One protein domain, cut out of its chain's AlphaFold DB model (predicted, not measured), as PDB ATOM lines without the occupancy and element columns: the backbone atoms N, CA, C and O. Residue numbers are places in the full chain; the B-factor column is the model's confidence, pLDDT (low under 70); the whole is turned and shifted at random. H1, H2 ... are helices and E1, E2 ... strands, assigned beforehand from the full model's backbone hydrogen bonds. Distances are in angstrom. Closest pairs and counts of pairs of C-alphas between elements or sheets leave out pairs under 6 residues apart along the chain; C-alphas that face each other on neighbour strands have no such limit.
ATOM      1  N   ARG A   4     -14.383  34.948   6.061       65.62
ATOM      2  CA  ARG A   4     -13.320  35.521   5.222       65.62
ATOM      3  C   ARG A   4     -11.927  35.030   5.613       65.62
ATOM      4  O   ARG A   4     -11.123  34.750   4.734       65.62
ATOM      5  N   ILE A   5     -11.653  34.914   6.913       70.56
ATOM      6  CA  ILE A   5     -10.361  34.433   7.420       70.56
ATOM      7  C   ILE A   5     -10.226  32.943   7.107       70.56
ATOM      8  O   ILE A   5      -9.188  32.508   6.626       70.56
ATOM      9  N   PHE A   6     -11.300  32.178   7.303       70.75
ATOM     10  CA  PHE A   6     -11.330  30.762   6.955       70.75
ATOM     11  C   PHE A   6     -11.058  30.511   5.468       70.75
ATOM     12  O   PHE A   6     -10.209  29.696   5.117       70.75
ATOM     13  N   ASN A   7     -11.716  31.268   4.587       73.69
ATOM     14  CA  ASN A   7     -11.495  31.151   3.149       73.69
ATOM     15  C   ASN A   7     -10.064  31.541   2.759       73.69
ATOM     16  O   ASN A   7      -9.493  30.955   1.843       73.69
ATOM     17  N   GLN A   8      -9.474  32.516   3.455       80.38
ATOM     18  CA  GLN A   8      -8.098  32.930   3.209       80.38
ATOM     19  C   GLN A   8      -7.083  31.847   3.597       80.38
ATOM     20  O   GLN A   8      -6.106  31.673   2.875       80.38
ATOM     21  N   ILE A   9      -7.328  31.090   4.673       81.12
ATOM     22  CA  ILE A   9      -6.473  29.953   5.053       81.12
ATOM     23  C   ILE A   9      -6.370  28.962   3.900       81.12
ATOM     24  O   ILE A   9      -5.268  28.631   3.482       81.12
ATOM     25  N   TRP A  10      -7.499  28.532   3.338       80.88
ATOM     26  CA  TRP A  10      -7.492  27.528   2.273       80.88
ATOM     27  C   TRP A  10      -6.901  28.036   0.955       80.88
ATOM     28  O   TRP A  10      -6.250  27.271   0.248       80.88
ATOM     29  N   LYS A  11      -7.030  29.335   0.657       83.12
ATOM     30  CA  LYS A  11      -6.296  29.969  -0.451       83.12
ATOM     31  C   LYS A  11      -4.785  29.953  -0.224       83.12
ATOM     32  O   LYS A  11      -4.033  29.678  -1.151       83.12
ATOM     33  N   ASN A  12      -4.342  30.235   0.999       88.00
ATOM     34  CA  ASN A  12      -2.924  30.212   1.350       88.00
ATOM     35  C   ASN A  12      -2.360  28.783   1.307       88.00
ATOM     36  O   ASN A  12      -1.287  28.590   0.751       88.00
ATOM     37  N   VAL A  13      -3.116  27.791   1.794       85.75
ATOM     38  CA  VAL A  13      -2.787  26.361   1.660       85.75
ATOM     39  C   VAL A  13      -2.622  25.976   0.190       85.75
ATOM     40  O   VAL A  13      -1.619  25.366  -0.167       85.75
ATOM     41  N   ALA A  14      -3.566  26.364  -0.675       83.88
ATOM     42  CA  ALA A  14      -3.464  26.097  -2.108       83.88
ATOM     43  C   ALA A  14      -2.194  26.730  -2.709       83.88
ATOM     44  O   ALA A  14      -1.421  26.045  -3.374       83.88
ATOM     45  N   ASN A  15      -1.921  28.000  -2.397       88.19
ATOM     46  CA  ASN A  15      -0.711  28.689  -2.852       88.19
ATOM     47  C   ASN A  15       0.576  28.000  -2.367       88.19
ATOM     48  O   ASN A  15       1.494  27.804  -3.157       88.19
ATOM     49  N   GLU A  16       0.640  27.601  -1.093       89.81
ATOM     50  CA  GLU A  16       1.789  26.902  -0.500       89.81
ATOM     51  C   GLU A  16       2.063  25.561  -1.199       89.81
ATOM     52  O   GLU A  16       3.212  25.187  -1.444       89.81
ATOM     53  N   LEU A  17       1.000  24.855  -1.586       85.88
ATOM     54  CA  LEU A  17       1.082  23.588  -2.308       85.88
ATOM     55  C   LEU A  17       1.299  23.754  -3.825       85.88
ATOM     56  O   LEU A  17       1.542  22.750  -4.498       85.88
ATOM     57  N   ASN A  18       1.284  24.988  -4.349       85.75
ATOM     58  CA  ASN A  18       1.257  25.323  -5.782       85.75
ATOM     59  C   ASN A  18       0.046  24.723  -6.526       85.75
ATOM     60  O   ASN A  18       0.169  24.190  -7.633       85.75
ATOM     61  N   GLU A  19      -1.116  24.811  -5.889       80.44
ATOM     62  CA  GLU A  19      -2.414  24.290  -6.312       80.44
ATOM     63  C   GLU A  19      -3.341  25.433  -6.745       80.44
ATOM     64  O   GLU A  19      -3.233  26.559  -6.256       80.44
ATOM     65  N   SER A  20      -4.284  25.153  -7.645       78.50
ATOM     66  CA  SER A  20      -5.282  26.160  -8.042       78.50
ATOM     67  C   SER A  20      -6.364  26.317  -6.972       78.50
ATOM     68  O   SER A  20      -6.652  25.381  -6.227       78.50
ATOM     69  N   PHE A  21      -6.998  27.490  -6.909       77.94
ATOM     70  CA  PHE A  21      -8.131  27.752  -6.021       77.94
ATOM     71  C   PHE A  21      -9.245  28.493  -6.766       77.94
ATOM     72  O   PHE A  21      -8.976  29.479  -7.452       77.94
ATOM     73  N   THR A  22     -10.500  28.099  -6.551       74.44
ATOM     74  CA  THR A  22     -11.685  28.818  -7.044       74.44
ATOM     75  C   THR A  22     -12.742  29.021  -5.972       74.44
ATOM     76  O   THR A  22     -12.737  28.364  -4.935       74.44
ATOM     77  N   ASN A  23     -13.721  29.869  -6.279       70.00
ATOM     78  CA  ASN A  23     -14.989  29.892  -5.552       70.00
ATOM     79  C   ASN A  23     -16.155  29.284  -6.353       70.00
ATOM     80  O   ASN A  23     -17.249  29.200  -5.805       70.00
ATOM     81  N   ASP A  24     -15.936  28.886  -7.610       69.12
ATOM     82  CA  ASP A  24     -16.949  28.263  -8.463       69.12
ATOM     83  C   ASP A  24     -16.518  26.857  -8.887       69.12
ATOM     84  O   ASP A  24     -15.639  26.675  -9.726       69.12
ATOM     85  N   LEU A  25     -17.148  25.858  -8.278       64.38
ATOM     86  CA  LEU A  25     -16.927  24.452  -8.587       64.38
ATOM     87  C   LEU A  25     -17.517  24.035  -9.946       64.38
ATOM     88  O   LEU A  25     -17.110  23.014 -10.496       64.38
ATOM     89  N   ALA A  26     -18.492  24.787 -10.465       62.81
ATOM     90  CA  ALA A  26     -19.101  24.519 -11.763       62.81
ATOM     91  C   ALA A  26     -18.211  24.981 -12.932       62.81
ATOM     92  O   ALA A  26     -18.414  24.532 -14.062       62.81
ATOM     93  N   ASP A  27     -17.219  25.839 -12.668       58.47
ATOM     94  CA  ASP A  27     -16.190  26.204 -13.638       58.47
ATOM     95  C   ASP A  27     -15.260  25.022 -13.958       58.47
ATOM     96  O   ASP A  27     -15.211  24.012 -13.254       58.47
ATOM     97  N   LYS A  28     -14.498  25.140 -15.056       56.97
ATOM     98  CA  LYS A  28     -13.549  24.118 -15.538       56.97
ATOM     99  C   LYS A  28     -12.351  23.967 -14.605       56.97
ATOM    100  O   LYS A  28     -11.236  24.376 -14.928       56.97
ATOM    101  N   ILE A  29     -12.576  23.380 -13.440       56.06
ATOM    102  CA  ILE A  29     -11.498  22.988 -12.551       56.06
ATOM    103  C   ILE A  29     -11.314  21.508 -12.672       56.06
ATOM    104  O   ILE A  29     -12.108  20.671 -12.236       56.06
ATOM    105  N   ASP A  30     -10.206  21.217 -13.315       58.16
ATOM    106  CA  ASP A  30      -9.708  19.878 -13.470       58.16
ATOM    107  C   ASP A  30      -8.796  19.493 -12.300       58.16
ATOM    108  O   ASP A  30      -8.506  18.310 -12.161       58.16
ATOM    109  N   TYR A  31      -8.389  20.465 -11.458       67.25
ATOM    110  CA  TYR A  31      -7.409  20.317 -10.373       67.25
ATOM    111  C   TYR A  31      -7.410  21.517  -9.393       67.25
ATOM    112  O   TYR A  31      -7.282  22.659  -9.842       67.25
ATOM    113  N   GLY A  32      -7.515  21.290  -8.073       70.56
ATOM    114  CA  GLY A  32      -7.295  22.312  -7.033       70.56
ATOM    115  C   GLY A  32      -8.316  22.332  -5.879       70.56
ATOM    116  O   GLY A  32      -9.036  21.371  -5.619       70.56
ATOM    117  N   PHE A  33      -8.387  23.452  -5.163       75.69
ATOM    118  CA  PHE A  33      -9.294  23.677  -4.032       75.69
ATOM    119  C   PHE A  33     -10.520  24.508  -4.445       75.69
ATOM    120  O   PHE A  33     -10.403  25.481  -5.189       75.69
ATOM    121  N   SER A  34     -11.698  24.159  -3.924       74.56
ATOM    122  CA  SER A  34     -12.946  24.906  -4.122       74.56
ATOM    123  C   SER A  34     -13.802  24.904  -2.853       74.56
ATOM    124  O   SER A  34     -13.562  24.158  -1.909       74.56
ATOM    125  N   PHE A  35     -14.856  25.711  -2.813       72.38
ATOM    126  CA  PHE A  35     -15.974  25.445  -1.906       72.38
ATOM    127  C   PHE A  35     -17.002  24.549  -2.599       72.38
ATOM    128  O   PHE A  35     -17.182  24.628  -3.814       72.38
ATOM    129  N   GLU A  36     -17.657  23.677  -1.831       69.62
ATOM    130  CA  GLU A  36     -18.745  22.849  -2.347       69.62
ATOM    131  C   GLU A  36     -19.975  23.720  -2.628       69.62
ATOM    132  O   GLU A  36     -20.461  24.444  -1.753       69.62
ATOM    133  N   SER A  37     -20.522  23.619  -3.838       69.12
ATOM    134  CA  SER A  37     -21.841  24.168  -4.131       69.12
ATOM    135  C   SER A  37     -22.894  23.358  -3.385       69.12
ATOM    136  O   SER A  37     -23.049  22.163  -3.604       69.12
ATOM    137  N   MET A 150     -15.858   5.580  -0.275       92.19
ATOM    138  CA  MET A 150     -15.422   6.609   0.658       92.19
ATOM    139  C   MET A 150     -14.607   6.013   1.800       92.19
ATOM    140  O   MET A 150     -15.004   5.016   2.397       92.19
ATOM    141  N   ILE A 151     -13.512   6.674   2.160       94.56
ATOM    142  CA  ILE A 151     -12.827   6.477   3.445       94.56
ATOM    143  C   ILE A 151     -12.877   7.779   4.246       94.56
ATOM    144  O   ILE A 151     -13.097   8.852   3.683       94.56
ATOM    145  N   ASN A 152     -12.636   7.702   5.551       94.25
ATOM    146  CA  ASN A 152     -12.555   8.885   6.402       94.25
ATOM    147  C   ASN A 152     -11.167   9.011   7.028       94.25
ATOM    148  O   ASN A 152     -10.824   8.224   7.901       94.25
ATOM    149  N   VAL A 153     -10.407  10.034   6.645       92.75
ATOM    150  CA  VAL A 153      -9.189  10.432   7.355       92.75
ATOM    151  C   VAL A 153      -9.580  11.422   8.446       92.75
ATOM    152  O   VAL A 153     -10.209  12.438   8.168       92.75
ATOM    153  N   LYS A 154      -9.205  11.153   9.695       92.25
ATOM    154  CA  LYS A 154      -9.613  11.968  10.842       92.25
ATOM    155  C   LYS A 154      -8.417  12.642  11.483       92.25
ATOM    156  O   LYS A 154      -7.437  11.978  11.811       92.25
ATOM    157  N   TYR A 155      -8.560  13.928  11.766       89.31
ATOM    158  CA  TYR A 155      -7.636  14.701  12.584       89.31
ATOM    159  C   TYR A 155      -8.357  15.271  13.801       89.31
ATOM    160  O   TYR A 155      -9.543  15.573  13.745       89.31
ATOM    161  N   GLN A 156      -7.633  15.470  14.893       87.50
ATOM    162  CA  GLN A 156      -8.081  16.296  16.003       87.50
ATOM    163  C   GLN A 156      -7.376  17.647  15.918       87.50
ATOM    164  O   GLN A 156      -6.175  17.713  15.652       87.50
ATOM    165  N   THR A 157      -8.123  18.723  16.151       78.38
ATOM    166  CA  THR A 157      -7.584  20.083  16.102       78.38
ATOM    167  C   THR A 157      -7.734  20.777  17.451       78.38
ATOM    168  O   THR A 157      -8.756  20.666  18.130       78.38
ATOM    169  N   GLN A 158      -6.718  21.527  17.865       74.81
ATOM    170  CA  GLN A 158      -6.823  22.466  18.981       74.81
ATOM    171  C   GLN A 158      -6.690  23.889  18.453       74.81
ATOM    172  O   GLN A 158      -5.903  24.150  17.547       74.81
ATOM    173  N   ASN A 159      -7.465  24.810  19.029       66.94
ATOM    174  CA  ASN A 159      -7.495  26.235  18.673       66.94
ATOM    175  C   ASN A 159      -8.031  26.559  17.263       66.94
ATOM    176  O   ASN A 159      -8.161  27.732  16.920       66.94
ATOM    177  N   PHE A 160      -8.470  25.555  16.496       64.12
ATOM    178  CA  PHE A 160      -9.221  25.765  15.261       64.12
ATOM    179  C   PHE A 160     -10.694  26.068  15.588       64.12
ATOM    180  O   PHE A 160     -11.498  25.176  15.853       64.12
ATOM    181  N   SER A 161     -11.067  27.347  15.627       54.19
ATOM    182  CA  SER A 161     -12.465  27.756  15.818       54.19
ATOM    183  C   SER A 161     -13.136  27.960  14.468       54.19
ATOM    184  O   SER A 161     -12.894  29.004  13.881       54.19
ATOM    185  N   ILE A 162     -14.025  27.057  14.026       52.72
ATOM    186  CA  ILE A 162     -15.165  27.385  13.141       52.72
ATOM    187  C   ILE A 162     -16.252  26.299  13.212       52.72
ATOM    188  O   ILE A 162     -15.976  25.111  13.082       52.72
ATOM    189  N   GLY A 163     -17.504  26.741  13.383       48.12
ATOM    190  CA  GLY A 163     -18.733  25.945  13.287       48.12
ATOM    191  C   GLY A 163     -19.444  26.093  11.936       48.12
ATOM    192  O   GLY A 163     -20.647  26.325  11.904       48.12
ATOM    193  N   GLN A 164     -18.711  26.029  10.824       47.59
ATOM    194  CA  GLN A 164     -19.255  26.079   9.461       47.59
ATOM    195  C   GLN A 164     -18.490  25.093   8.566       47.59
ATOM    196  O   GLN A 164     -17.291  24.891   8.749       47.59
ATOM    197  N   SER A 165     -19.210  24.451   7.644       46.28
ATOM    198  CA  SER A 165     -18.705  23.449   6.697       46.28
ATOM    199  C   SER A 165     -17.482  23.944   5.910       46.28
ATOM    200  O   SER A 165     -17.383  25.126   5.578       46.28
ATOM    201  N   ILE A 166     -16.541  23.035   5.642       53.47
ATOM    202  CA  ILE A 166     -15.182  23.308   5.145       53.47
ATOM    203  C   ILE A 166     -15.123  23.049   3.621       53.47
ATOM    204  O   ILE A 166     -15.931  22.265   3.127       53.47
ATOM    205  N   PRO A 167     -14.236  23.724   2.856       53.97
ATOM    206  CA  PRO A 167     -14.095  23.572   1.404       53.97
ATOM    207  C   PRO A 167     -13.966  22.125   0.934       53.97
ATOM    208  O   PRO A 167     -13.431  21.272   1.638       53.97
ATOM    209  N   MET A 168     -14.403  21.887  -0.300       53.75
ATOM    210  CA  MET A 168     -14.126  20.661  -1.033       53.75
ATOM    211  C   MET A 168     -12.853  20.864  -1.844       53.75
ATOM    212  O   MET A 168     -12.808  21.732  -2.715       53.75
ATOM    213  N   ALA A 169     -11.826  20.054  -1.628       53.75
ATOM    214  CA  ALA A 169     -10.726  20.041  -2.580       53.75
ATOM    215  C   ALA A 169     -10.920  18.902  -3.581       53.75
ATOM    216  O   ALA A 169     -11.221  17.762  -3.216       53.75
ATOM    217  N   VAL A 170     -10.765  19.232  -4.858       52.44
ATOM    218  CA  VAL A 170     -10.851  18.304  -5.983       52.44
ATOM    219  C   VAL A 170      -9.425  18.053  -6.431       52.44
ATOM    220  O   VAL A 170      -8.835  18.846  -7.165       52.44
ATOM    221  N   ILE A 171      -8.832  16.971  -5.945       53.06
ATOM    222  CA  ILE A 171      -7.382  16.793  -6.003       53.06
ATOM    223  C   ILE A 171      -7.032  15.602  -6.870       53.06
ATOM    224  O   ILE A 171      -7.643  14.546  -6.782       53.06
ATOM    225  N   ASN A 172      -6.009  15.773  -7.697       50.00
ATOM    226  CA  ASN A 172      -5.398  14.655  -8.387       50.00
ATOM    227  C   ASN A 172      -4.347  14.018  -7.467       50.00
ATOM    228  O   ASN A 172      -3.376  14.666  -7.073       50.00
ATOM    229  N   SER A 173      -4.559  12.756  -7.107       48.16
ATOM    230  CA  SER A 173      -3.651  11.970  -6.275       48.16
ATOM    231  C   SER A 173      -2.344  11.613  -7.000       48.16
ATOM    232  O   SER A 173      -1.371  11.205  -6.360       48.16
ATOM    233  N   GLN A 174      -2.288  11.796  -8.327       41.62
ATOM    234  CA  GLN A 174      -1.110  11.551  -9.150       41.62
ATOM    235  C   GLN A 174      -0.323  12.835  -9.437       41.62
ATOM    236  O   GLN A 174      -0.855  13.884  -9.795       41.62
ATOM    237  N   ILE A 175       0.999  12.712  -9.317       43.56
ATOM    238  CA  ILE A 175       2.005  13.706  -9.702       43.56
ATOM    239  C   ILE A 175       1.718  14.167 -11.136       43.56
ATOM    240  O   ILE A 175       1.864  13.356 -12.044       43.56
ATOM    241  N   ARG A 176       1.316  15.438 -11.312       45.25
ATOM    242  CA  ARG A 176       1.188  16.182 -12.588       45.25
ATOM    243  C   ARG A 176       1.300  15.298 -13.840       45.25
ATOM    244  O   ARG A 176       2.315  15.326 -14.534       45.25
ATOM    245  N   THR A 177       0.258  14.529 -14.143       41.38
ATOM    246  CA  THR A 177       0.081  14.021 -15.504       41.38
ATOM    247  C   THR A 177      -0.709  15.065 -16.280       41.38
ATOM    248  O   THR A 177      -1.525  15.793 -15.722       41.38
ATOM    249  N   THR A 178      -0.441  15.186 -17.572       42.94
ATOM    250  CA  THR A 178      -1.044  16.161 -18.498       42.94
ATOM    251  C   THR A 178      -2.549  15.951 -18.738       42.94
ATOM    252  O   THR A 178      -3.092  16.483 -19.702       42.94
ATOM    253  N   ASN A 179      -3.218  15.142 -17.912       47.78
ATOM    254  CA  ASN A 179      -4.602  14.730 -18.089       47.78
ATOM    255  C   ASN A 179      -5.517  15.526 -17.150       47.78
ATOM    256  O   ASN A 179      -5.426  15.442 -15.929       47.78
ATOM    257  N   ASN A 180      -6.423  16.276 -17.767       51.78
ATOM    258  CA  ASN A 180      -7.346  17.235 -17.166       51.78
ATOM    259  C   ASN A 180      -8.500  16.609 -16.346       51.78
ATOM    260  O   ASN A 180      -9.635  17.039 -16.489       51.78
ATOM    261  N   ASN A 181      -8.274  15.610 -15.488       59.66
ATOM    262  CA  ASN A 181      -9.323  15.117 -14.582       59.66
ATOM    263  C   ASN A 181      -8.739  14.642 -13.244       59.66
ATOM    264  O   ASN A 181      -7.936  13.709 -13.227       59.66
ATOM    265  N   SER A 182      -9.175  15.236 -12.128       66.75
ATOM    266  CA  SER A 182      -8.918  14.697 -10.787       66.75
ATOM    267  C   SER A 182      -9.489  13.289 -10.634       66.75
ATOM    268  O   SER A 182     -10.639  13.034 -10.987       66.75
ATOM    269  N   ASP A 183      -8.685  12.392 -10.071       74.56
ATOM    270  CA  ASP A 183      -9.057  11.019  -9.718       74.56
ATOM    271  C   ASP A 183      -9.618  10.904  -8.291       74.56
ATOM    272  O   ASP A 183     -10.180   9.877  -7.924       74.56
ATOM    273  N   THR A 184      -9.510  11.972  -7.495       80.00
ATOM    274  CA  THR A 184      -9.965  12.042  -6.106       80.00
ATOM    275  C   THR A 184     -10.714  13.352  -5.858       80.00
ATOM    276  O   THR A 184     -10.404  14.405  -6.417       80.00
ATOM    277  N   PHE A 185     -11.684  13.326  -4.955       81.19
ATOM    278  CA  PHE A 185     -12.141  14.538  -4.276       81.19
ATOM    279  C   PHE A 185     -12.279  14.259  -2.784       81.19
ATOM    280  O   PHE A 185     -12.405  13.104  -2.369       81.19
ATOM    281  N   PHE A 186     -12.229  15.306  -1.964       83.19
ATOM    282  CA  PHE A 186     -12.491  15.163  -0.542       83.19
ATOM    283  C   PHE A 186     -13.334  16.286   0.043       83.19
ATOM    284  O   PHE A 186     -13.230  17.450  -0.346       83.19
ATOM    285  N   LEU A 187     -14.151  15.904   1.020       80.62
ATOM    286  CA  LEU A 187     -15.027  16.776   1.785       80.62
ATOM    287  C   LEU A 187     -14.533  16.838   3.220       80.62
ATOM    288  O   LEU A 187     -14.358  15.810   3.873       80.62
ATOM    289  N   LEU A 188     -14.343  18.049   3.725       80.56
ATOM    290  CA  LEU A 188     -13.931  18.255   5.100       80.56
ATOM    291  C   LEU A 188     -15.132  18.648   5.961       80.56
ATOM    292  O   LEU A 188     -15.943  19.507   5.604       80.56
ATOM    293  N   LYS A 189     -15.220  18.054   7.145       78.19
ATOM    294  CA  LYS A 189     -16.266  18.330   8.120       78.19
ATOM    295  C   LYS A 189     -15.652  18.483   9.500       78.19
ATOM    296  O   LYS A 189     -15.037  17.566  10.020       78.19
ATOM    297  N   MET A 190     -15.868  19.644  10.105       76.25
ATOM    298  CA  MET A 190     -15.492  19.880  11.494       76.25
ATOM    299  C   MET A 190     -16.665  19.577  12.421       76.25
ATOM    300  O   MET A 190     -17.788  20.040  12.199       76.25
ATOM    301  N   ASN A 191     -16.390  18.861  13.502       74.62
ATOM    302  CA  ASN A 191     -17.277  18.746  14.645       74.62
ATOM    303  C   ASN A 191     -16.833  19.739  15.724       74.62
ATOM    304  O   ASN A 191     -15.807  19.561  16.374       74.62
ATOM    305  N   SER A 192     -17.627  20.788  15.948       68.38
ATOM    306  CA  SER A 192     -17.290  21.840  16.915       68.38
ATOM    307  C   SER A 192     -17.246  21.360  18.368       68.38
ATOM    308  O   SER A 192     -16.589  21.995  19.190       68.38
ATOM    309  N   ASN A 193     -17.940  20.266  18.693       75.12
ATOM    310  CA  ASN A 193     -18.019  19.749  20.058       75.12
ATOM    311  C   ASN A 193     -16.814  18.864  20.382       75.12
ATOM    312  O   ASN A 193     -16.221  19.003  21.449       75.12
ATOM    313  N   THR A 194     -16.437  17.974  19.460       79.38
ATOM    314  CA  THR A 194     -15.301  17.056  19.651       79.38
ATOM    315  C   THR A 194     -13.972  17.640  19.175       79.38
ATOM    316  O   THR A 194     -12.915  17.146  19.562       79.38
ATOM    317  N   LYS A 195     -14.021  18.730  18.396       79.50
ATOM    318  CA  LYS A 195     -12.882  19.339  17.689       79.50
ATOM    319  C   LYS A 195     -12.225  18.400  16.670       79.50
ATOM    320  O   LYS A 195     -11.059  18.590  16.310       79.50
ATOM    321  N   ASP A 196     -12.981  17.406  16.211       84.94
ATOM    322  CA  ASP A 196     -12.556  16.485  15.164       84.94
ATOM    323  C   ASP A 196     -12.780  17.110  13.789       84.94
ATOM    324  O   ASP A 196     -13.850  17.648  13.497       84.94
ATOM    325  N   LEU A 197     -11.771  16.983  12.939       84.81
ATOM    326  CA  LEU A 197     -11.817  17.252  11.516       84.81
ATOM    327  C   LEU A 197     -11.876  15.914  10.775       84.81
ATOM    328  O   LEU A 197     -10.870  15.214  10.664       84.81
ATOM    329  N   ASP A 198     -13.056  15.571  10.272       87.69
ATOM    330  CA  ASP A 198     -13.256  14.456   9.352       87.69
ATOM    331  C   ASP A 198     -12.943  14.915   7.922       87.69
ATOM    332  O   ASP A 198     -13.399  15.974   7.483       87.69
ATOM    333  N   ILE A 199     -12.172  14.118   7.190       89.25
ATOM    334  CA  ILE A 199     -11.826  14.327   5.786       89.25
ATOM    335  C   ILE A 199     -12.294  13.087   5.033       89.25
ATOM    336  O   ILE A 199     -11.625  12.052   5.000       89.25
ATOM    337  N   PHE A 200     -13.476  13.194   4.436       90.00
ATOM    338  CA  PHE A 200     -14.052  12.152   3.601       90.00
ATOM    339  C   PHE A 200     -13.371  12.179   2.245       90.00
ATOM    340  O   PHE A 200     -13.437  13.186   1.548       90.00
ATOM    341  N   VAL A 201     -12.718  11.086   1.877       90.00
ATOM    342  CA  VAL A 201     -11.987  10.938   0.618       90.00
ATOM    343  C   VAL A 201     -12.778  10.005  -0.285       90.00
ATOM    344  O   VAL A 201     -13.232   8.966   0.188       90.00
ATOM    345  N   PHE A 202     -12.895  10.351  -1.565       88.88
ATOM    346  CA  PHE A 202     -13.682   9.632  -2.567       88.88
ATOM    347  C   PHE A 202     -12.849   9.351  -3.821       88.88
ATOM    348  O   PHE A 202     -12.041  10.194  -4.216       88.88
ATOM    349  N   ASN A 203     -13.087   8.218  -4.489       87.50
ATOM    350  CA  ASN A 203     -12.536   7.962  -5.820       87.50
ATOM    351  C   ASN A 203     -13.456   8.600  -6.875       87.50
ATOM    352  O   ASN A 203     -14.595   8.173  -7.063       87.50
ATOM    353  N   ALA A 204     -12.978   9.646  -7.547       81.50
ATOM    354  CA  ALA A 204     -13.736  10.410  -8.541       81.50
ATOM    355  C   ALA A 204     -13.835   9.695  -9.901       81.50
ATOM    356  O   ALA A 204     -14.694  10.019 -10.726       81.50
ATOM    357  N   LEU A 205     -12.929   8.743 -10.143       77.38
ATOM    358  CA  LEU A 205     -12.760   8.029 -11.406       77.38
ATOM    359  C   LEU A 205     -12.555   6.527 -11.155       77.38
ATOM    360  O   LEU A 205     -11.504   5.990 -11.525       77.38
ATOM    361  N   PRO A 206     -13.526   5.836 -10.530       80.12
ATOM    362  CA  PRO A 206     -13.413   4.403 -10.330       80.12
ATOM    363  C   PRO A 206     -13.291   3.707 -11.689       80.12
ATOM    364  O   PRO A 206     -14.105   3.924 -12.589       80.12
ATOM    365  N   SER A 234      -6.882  -2.752  -8.978       89.12
ATOM    366  CA  SER A 234      -5.881  -2.303  -7.999       89.12
ATOM    367  C   SER A 234      -5.596  -0.792  -8.038       89.12
ATOM    368  O   SER A 234      -5.176  -0.222  -7.029       89.12
ATOM    369  N   ASN A 235      -5.853  -0.123  -9.167       88.19
ATOM    370  CA  ASN A 235      -5.748   1.328  -9.295       88.19
ATOM    371  C   ASN A 235      -6.717   2.050  -8.358       88.19
ATOM    372  O   ASN A 235      -6.332   3.065  -7.784       88.19
ATOM    373  N   ASP A 236      -7.919   1.509  -8.146       89.19
ATOM    374  CA  ASP A 236      -8.921   2.136  -7.281       89.19
ATOM    375  C   ASP A 236      -8.448   2.171  -5.821       89.19
ATOM    376  O   ASP A 236      -8.646   3.159  -5.120       89.19
ATOM    377  N   LEU A 237      -7.737   1.131  -5.371       91.88
ATOM    378  CA  LEU A 237      -7.089   1.120  -4.056       91.88
ATOM    379  C   LEU A 237      -5.935   2.133  -3.986       91.88
ATOM    380  O   LEU A 237      -5.789   2.850  -2.994       91.88
ATOM    381  N   ASN A 238      -5.111   2.196  -5.034       90.00
ATOM    382  CA  ASN A 238      -3.964   3.102  -5.085       90.00
ATOM    383  C   ASN A 238      -4.383   4.579  -5.049       90.00
ATOM    384  O   ASN A 238      -3.681   5.377  -4.425       90.00
ATOM    385  N   ILE A 239      -5.527   4.928  -5.648       88.94
ATOM    386  CA  ILE A 239      -6.112   6.276  -5.581       88.94
ATOM    387  C   ILE A 239      -6.321   6.690  -4.118       88.94
ATOM    388  O   ILE A 239      -5.792   7.714  -3.692       88.94
ATOM    389  N   PHE A 240      -6.971   5.856  -3.299       91.44
ATOM    390  CA  PHE A 240      -7.165   6.164  -1.876       91.44
ATOM    391  C   PHE A 240      -5.852   6.247  -1.089       91.44
ATOM    392  O   PHE A 240      -5.690   7.133  -0.252       91.44
ATOM    393  N   ILE A 241      -4.886   5.361  -1.357       92.25
ATOM    394  CA  ILE A 241      -3.573   5.401  -0.689       92.25
ATOM    395  C   ILE A 241      -2.850   6.719  -0.996       92.25
ATOM    396  O   ILE A 241      -2.295   7.354  -0.094       92.25
ATOM    397  N   ASN A 242      -2.850   7.141  -2.260       89.44
ATOM    398  CA  ASN A 242      -2.237   8.397  -2.676       89.44
ATOM    399  C   ASN A 242      -2.998   9.603  -2.116       89.44
ATOM    400  O   ASN A 242      -2.370  10.562  -1.668       89.44
ATOM    401  N   ALA A 243      -4.326   9.522  -2.046       89.12
ATOM    402  CA  ALA A 243      -5.156  10.544  -1.433       89.12
ATOM    403  C   ALA A 243      -4.847  10.735   0.059       89.12
ATOM    404  O   ALA A 243      -4.680  11.871   0.490       89.12
ATOM    405  N   ILE A 244      -4.664   9.662   0.843       91.56
ATOM    406  CA  ILE A 244      -4.248   9.770   2.257       91.56
ATOM    407  C   ILE A 244      -2.901  10.499   2.373       91.56
ATOM    408  O   ILE A 244      -2.745  11.403   3.195       91.56
ATOM    409  N   LYS A 245      -1.917  10.140   1.535       90.19
ATOM    410  CA  LYS A 245      -0.602  10.810   1.518       90.19
ATOM    411  C   LYS A 245      -0.732  12.290   1.168       90.19
ATOM    412  O   LYS A 245      -0.055  13.125   1.766       90.19
ATOM    413  N   TYR A 246      -1.605  12.613   0.220       87.38
ATOM    414  CA  TYR A 246      -1.875  13.990  -0.151       87.38
ATOM    415  C   TYR A 246      -2.549  14.756   0.993       87.38
ATOM    416  O   TYR A 246      -2.097  15.843   1.337       87.38
ATOM    417  N   VAL A 247      -3.568  14.185   1.642       88.38
ATOM    418  CA  VAL A 247      -4.217  14.786   2.816       88.38
ATOM    419  C   VAL A 247      -3.181  15.081   3.904       88.38
ATOM    420  O   VAL A 247      -3.123  16.205   4.391       88.38
ATOM    421  N   ARG A 248      -2.268  14.147   4.203       90.19
ATOM    422  CA  ARG A 248      -1.143  14.386   5.130       90.19
ATOM    423  C   ARG A 248      -0.266  15.568   4.709       90.19
ATOM    424  O   ARG A 248       0.125  16.372   5.556       90.19
ATOM    425  N   LYS A 249       0.022  15.715   3.411       88.75
ATOM    426  CA  LYS A 249       0.736  16.883   2.865       88.75
ATOM    427  C   LYS A 249      -0.046  18.181   3.097       88.75
ATOM    428  O   LYS A 249       0.550  19.156   3.538       88.75
ATOM    429  N   VAL A 250      -1.363  18.193   2.870       86.38
ATOM    430  CA  VAL A 250      -2.219  19.362   3.152       86.38
ATOM    431  C   VAL A 250      -2.157  19.730   4.625       86.38
ATOM    432  O   VAL A 250      -1.843  20.868   4.964       86.38
ATOM    433  N   MET A 251      -2.398  18.755   5.502       86.44
ATOM    434  CA  MET A 251      -2.486  18.963   6.947       86.44
ATOM    435  C   MET A 251      -1.143  19.332   7.600       86.44
ATOM    436  O   MET A 251      -1.133  19.806   8.733       86.44
ATOM    437  N   SER A 252      -0.022  19.161   6.892       89.19
ATOM    438  CA  SER A 252       1.325  19.539   7.345       89.19
ATOM    439  C   SER A 252       1.841  20.860   6.766       89.19
ATOM    440  O   SER A 252       2.998  21.206   7.015       89.19
ATOM    441  N   THR A 253       1.000  21.610   6.049       89.44
ATOM    442  CA  THR A 253       1.326  22.961   5.565       89.44
ATOM    443  C   THR A 253       1.610  23.921   6.717       89.44
ATOM    444  O   THR A 253       0.955  23.881   7.765       89.44
ATOM    445  N   ASP A 254       2.581  24.809   6.530       90.81
ATOM    446  CA  ASP A 254       2.947  25.818   7.524       90.81
ATOM    447  C   ASP A 254       1.796  26.794   7.756       90.81
ATOM    448  O   ASP A 254       1.563  27.209   8.892       90.81
ATOM    449  N   THR A 255       1.002  27.064   6.714       87.25
ATOM    450  CA  THR A 255      -0.266  27.784   6.836       87.25
ATOM    451  C   THR A 255      -1.163  27.150   7.900       87.25
ATOM    452  O   THR A 255      -1.576  27.849   8.818       87.25
ATOM    453  N   LEU A 256      -1.463  25.846   7.843       83.75
ATOM    454  CA  LEU A 256      -2.355  25.219   8.831       83.75
ATOM    455  C   LEU A 256      -1.732  25.133  10.230       83.75
ATOM    456  O   LEU A 256      -2.434  25.389  11.213       83.75
ATOM    457  N   LYS A 257      -0.424  24.856  10.330       83.44
ATOM    458  CA  LYS A 257       0.299  24.815  11.615       83.44
ATOM    459  C   LYS A 257       0.236  26.138  12.383       83.44
ATOM    460  O   LYS A 257       0.243  26.126  13.609       83.44
ATOM    461  N   GLN A 258       0.159  27.278  11.688       80.88
ATOM    462  CA  GLN A 258       0.026  28.596  12.328       80.88
ATOM    463  C   GLN A 258      -1.328  28.795  13.022       80.88
ATOM    464  O   GLN A 258      -1.418  29.566  13.976       80.88
ATOM    465  N   TYR A 259      -2.382  28.127  12.544       69.56
ATOM    466  CA  TYR A 259      -3.748  28.333  13.032       69.56
ATOM    467  C   TYR A 259      -4.242  27.234  13.973       69.56
ATOM    468  O   TYR A 259      -5.186  27.477  14.728       69.56
ATOM    469  N   ALA A 260      -3.641  26.042  13.952       72.06
ATOM    470  CA  ALA A 260      -4.017  24.964  14.853       72.06
ATOM    471  C   ALA A 260      -2.905  23.943  15.087       72.06
ATOM    472  O   ALA A 260      -2.128  23.611  14.194       72.06
ATOM    473  N   ASN A 261      -2.932  23.356  16.286       81.94
ATOM    474  CA  ASN A 261      -2.254  22.091  16.537       81.94
ATOM    475  C   ASN A 261      -3.149  20.977  15.996       81.94
ATOM    476  O   ASN A 261      -4.288  20.831  16.447       81.94
ATOM    477  N   ILE A 262      -2.644  20.235  15.015       84.19
ATOM    478  CA  ILE A 262      -3.395  19.230  14.266       84.19
ATOM    479  C   ILE A 262      -2.702  17.882  14.449       84.19
ATOM    480  O   ILE A 262      -1.514  17.752  14.157       84.19
ATOM    481  N   THR A 263      -3.455  16.881  14.895       89.25
ATOM    482  CA  THR A 263      -2.955  15.519  15.119       89.25
ATOM    483  C   THR A 263      -3.796  14.534  14.325       89.25
ATOM    484  O   THR A 263      -5.020  14.567  14.417       89.25
ATOM    485  N   GLU A 264      -3.164  13.654  13.547       91.69
ATOM    486  CA  GLU A 264      -3.882  12.587  12.843       91.69
ATOM    487  C   GLU A 264      -4.356  11.520  13.834       91.69
ATOM    488  O   GLU A 264      -3.566  11.005  14.622       91.69
ATOM    489  N   ILE A 265      -5.640  11.182  13.764       92.50
ATOM    490  CA  ILE A 265      -6.275  10.124  14.553       92.50
ATOM    491  C   ILE A 265      -6.491   8.879  13.692       92.50
ATOM    492  O   ILE A 265      -6.227   7.774  14.149       92.50
ATOM    493  N   LEU A 266      -6.959   9.051  12.450       92.94
ATOM    494  CA  LEU A 266      -7.161   7.967  11.484       92.94
ATOM    495  C   LEU A 266      -6.564   8.368  10.130       92.94
ATOM    496  O   LEU A 266      -6.855   9.480   9.687       92.94
ATOM    497  N   PRO A 267      -5.808   7.497   9.439       92.38
ATOM    498  CA  PRO A 267      -5.364   6.156   9.848       92.38
ATOM    499  C   PRO A 267      -4.483   6.110  11.103       92.38
ATOM    500  O   PRO A 267      -4.444   5.091  11.778       92.38
ATOM    501  N   GLY A 268      -3.809   7.218  11.418       86.38
ATOM    502  CA  GLY A 268      -2.784   7.290  12.453       86.38
ATOM    503  C   GLY A 268      -1.395   7.337  11.815       86.38
ATOM    504  O   GLY A 268      -1.120   6.667  10.815       86.38
ATOM    505  N   LEU A 269      -0.503   8.151  12.385       73.44
ATOM    506  CA  LEU A 269       0.834   8.391  11.822       73.44
ATOM    507  C   LEU A 269       1.718   7.135  11.806       73.44
ATOM    508  O   LEU A 269       2.607   7.031  10.965       73.44
ATOM    509  N   GLU A 270       1.449   6.188  12.706       73.94
ATOM    510  CA  GLU A 270       2.172   4.917  12.825       73.94
ATOM    511  C   GLU A 270       1.587   3.796  11.953       73.94
ATOM    512  O   GLU A 270       2.142   2.702  11.922       73.94
ATOM    513  N   GLU A 271       0.490   4.033  11.222       70.62
ATOM    514  CA  GLU A 271      -0.087   3.015  10.342       70.62
ATOM    515  C   GLU A 271       0.853   2.753   9.154       70.62
ATOM    516  O   GLU A 271       0.920   3.527   8.191       70.62
ATOM    517  N   ILE A 272       1.594   1.644   9.230       66.81
ATOM    518  CA  ILE A 272       2.591   1.250   8.226       66.81
ATOM    519  C   ILE A 272       1.902   0.768   6.938       66.81
ATOM    520  O   ILE A 272       2.466   0.918   5.851       66.81
ATOM    521  N   ASN A 273       0.676   0.228   7.021       88.94
ATOM    522  CA  ASN A 273      -0.020  -0.348   5.872       88.94
ATOM    523  C   ASN A 273      -1.352   0.355   5.552       88.94
ATOM    524  O   ASN A 273      -2.446  -0.129   5.851       88.94
ATOM    525  N   LEU A 274      -1.250   1.462   4.812       92.81
ATOM    526  CA  LEU A 274      -2.412   2.205   4.308       92.81
ATOM    527  C   LEU A 274      -3.364   1.355   3.450       92.81
ATOM    528  O   LEU A 274      -4.558   1.638   3.423       92.81
ATOM    529  N   ALA A 275      -2.882   0.313   2.765       93.38
ATOM    530  CA  ALA A 275      -3.748  -0.551   1.963       93.38
ATOM    531  C   ALA A 275      -4.728  -1.339   2.846       93.38
ATOM    532  O   ALA A 275      -5.917  -1.416   2.529       93.38
ATOM    533  N   THR A 276      -4.250  -1.880   3.970       92.88
ATOM    534  CA  THR A 276      -5.098  -2.558   4.964       92.88
ATOM    535  C   THR A 276      -6.127  -1.597   5.543       92.88
ATOM    536  O   THR A 276      -7.310  -1.928   5.603       92.88
ATOM    537  N   TYR A 277      -5.697  -0.387   5.906       94.00
ATOM    538  CA  TYR A 277      -6.600   0.639   6.416       94.00
ATOM    539  C   TYR A 277      -7.733   0.952   5.429       94.00
ATOM    540  O   TYR A 277      -8.905   0.903   5.804       94.00
ATOM    541  N   VAL A 278      -7.402   1.217   4.158       94.94
ATOM    542  CA  VAL A 278      -8.401   1.522   3.122       94.94
ATOM    543  C   VAL A 278      -9.387   0.366   2.965       94.94
ATOM    544  O   VAL A 278     -10.593   0.592   2.957       94.94
ATOM    545  N   ARG A 279      -8.905  -0.881   2.903       93.31
ATOM    546  CA  ARG A 279      -9.779  -2.057   2.756       93.31
ATOM    547  C   ARG A 279     -10.727  -2.256   3.936       93.31
ATOM    548  O   ARG A 279     -11.874  -2.628   3.719       93.31
ATOM    549  N   ASN A 280     -10.266  -1.989   5.154       92.81
ATOM    550  CA  ASN A 280     -11.055  -2.203   6.366       92.81
ATOM    551  C   ASN A 280     -12.041  -1.065   6.662       92.81
ATOM    552  O   ASN A 280     -12.975  -1.263   7.435       92.81
ATOM    553  N   THR A 281     -11.816   0.124   6.100       94.06
ATOM    554  CA  THR A 281     -12.595   1.332   6.428       94.06
ATOM    555  C   THR A 281     -13.390   1.900   5.261       94.06
ATOM    556  O   THR A 281     -14.171   2.834   5.467       94.06
ATOM    557  N   LEU A 282     -13.232   1.347   4.053       93.75
ATOM    558  CA  LEU A 282     -14.039   1.737   2.906       93.75
ATOM    559  C   LEU A 282     -15.525   1.545   3.215       93.75
ATOM    560  O   LEU A 282     -15.969   0.488   3.658       93.75
TER     561      LEU A 282
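AT A GLANCE: This is residues 4 to 37, 150 to 206 and 234 to 282 of the 353 residues of the protein "Hypothetical protein" of Adineta steineri (UniProt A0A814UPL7). A strongly twisted sheet of six strands forms a curved wall that bends partly round one long helix, H2, which crosses one face. H1 packs beside edge strand E1 at one end of the wall, with the short H3 next to it, while H4 packs crosswise on H2 near the other end. The printed part has 140 residues, with four named helices and six named strands in the order H1 E1 E2 E3 E4 E5 H2 H3 E6 H4, mixed in class. The sheet's order is E1 E3 E4 E5 E2 E6, all antiparallel; the whole is compact, with a radius of gyration of the C-alphas of 14.4 A and spans of 39 by 36 by 25 A.

HOW THE PARTS SIT: E3, residues 168 to 171, E4, residues 184 to 191, and E5, residues 196 to 203, form a meander, each strand the antiparallel neighbour of the one before. With E2, residues 150 to 158, they make a Greek key, in which E2 is also the antiparallel neighbour of E5. N 187 and O 200 of hairpin E4 and E5 are 2.9 A apart, and N 153 of E2 and O 199 of E5 are 2.9 A apart, both within hydrogen-bond range. The edge strands are E1, residues 32 to 34, and E6, residues 261 to 266; N 32 of E1 and O 170 of E3 are 2.9 A apart, and N 156 of E2 and O 263 of E6 are 2.8 A apart, both within hydrogen-bond range. H2, residues 234 to 251, is on the sheet at a height over the sheet of 7.9 A; it lies over E5 and only just not over E4, on which 2 of its C-alphas fall. On the local plane it runs slantwise to E5 at 35 degrees. H1, residues 4 to 17, is on the same face; these form two layers, helices on one face of a sheet. H3, residues 254 to 259, touches H1 at a shallow tilt of 22 degrees, opposite ways, closest at the C-alphas of Val 13 and Thr 255, 5.9 A. H4, residues 274 to 281, only grazes the sheet with residues 277 to 281. It touches residues 237 to 241 of H2, about perpendicular at 80 degrees; the closest C-alphas, Ile 241 and Leu 274, are 6.0 A apart. Every O i to N i+4 pair is within hydrogen-bond range in H1 and H4; H2 has 13 of 14 and H3 1 of 2.

IN THESE COORDINATES: H2 is 26.2 A long, E2 25.7 A, E4 23.0 A, E5 22.6 A and H1 20.2 A. C-alpha 4 begins H1 at (-13.320, 35.521, 5.222), and C-alpha 281 ends H4 at (-12.595, 1.332, 6.428).

THE WHOLE: The C-alphas farthest apart, those of Thr 178 and Asn 193, are 42.3 A apart. Residues 38 to 149 and 207 to 233 are not printed, with gaps of 19.3 A and 10.4 A between C-alphas. The links H1 to E1 and E3 to E4 are long. Mean pLDDT of the printed part is 77.1; residues under 70 include 24 to 31 and 159 to 182.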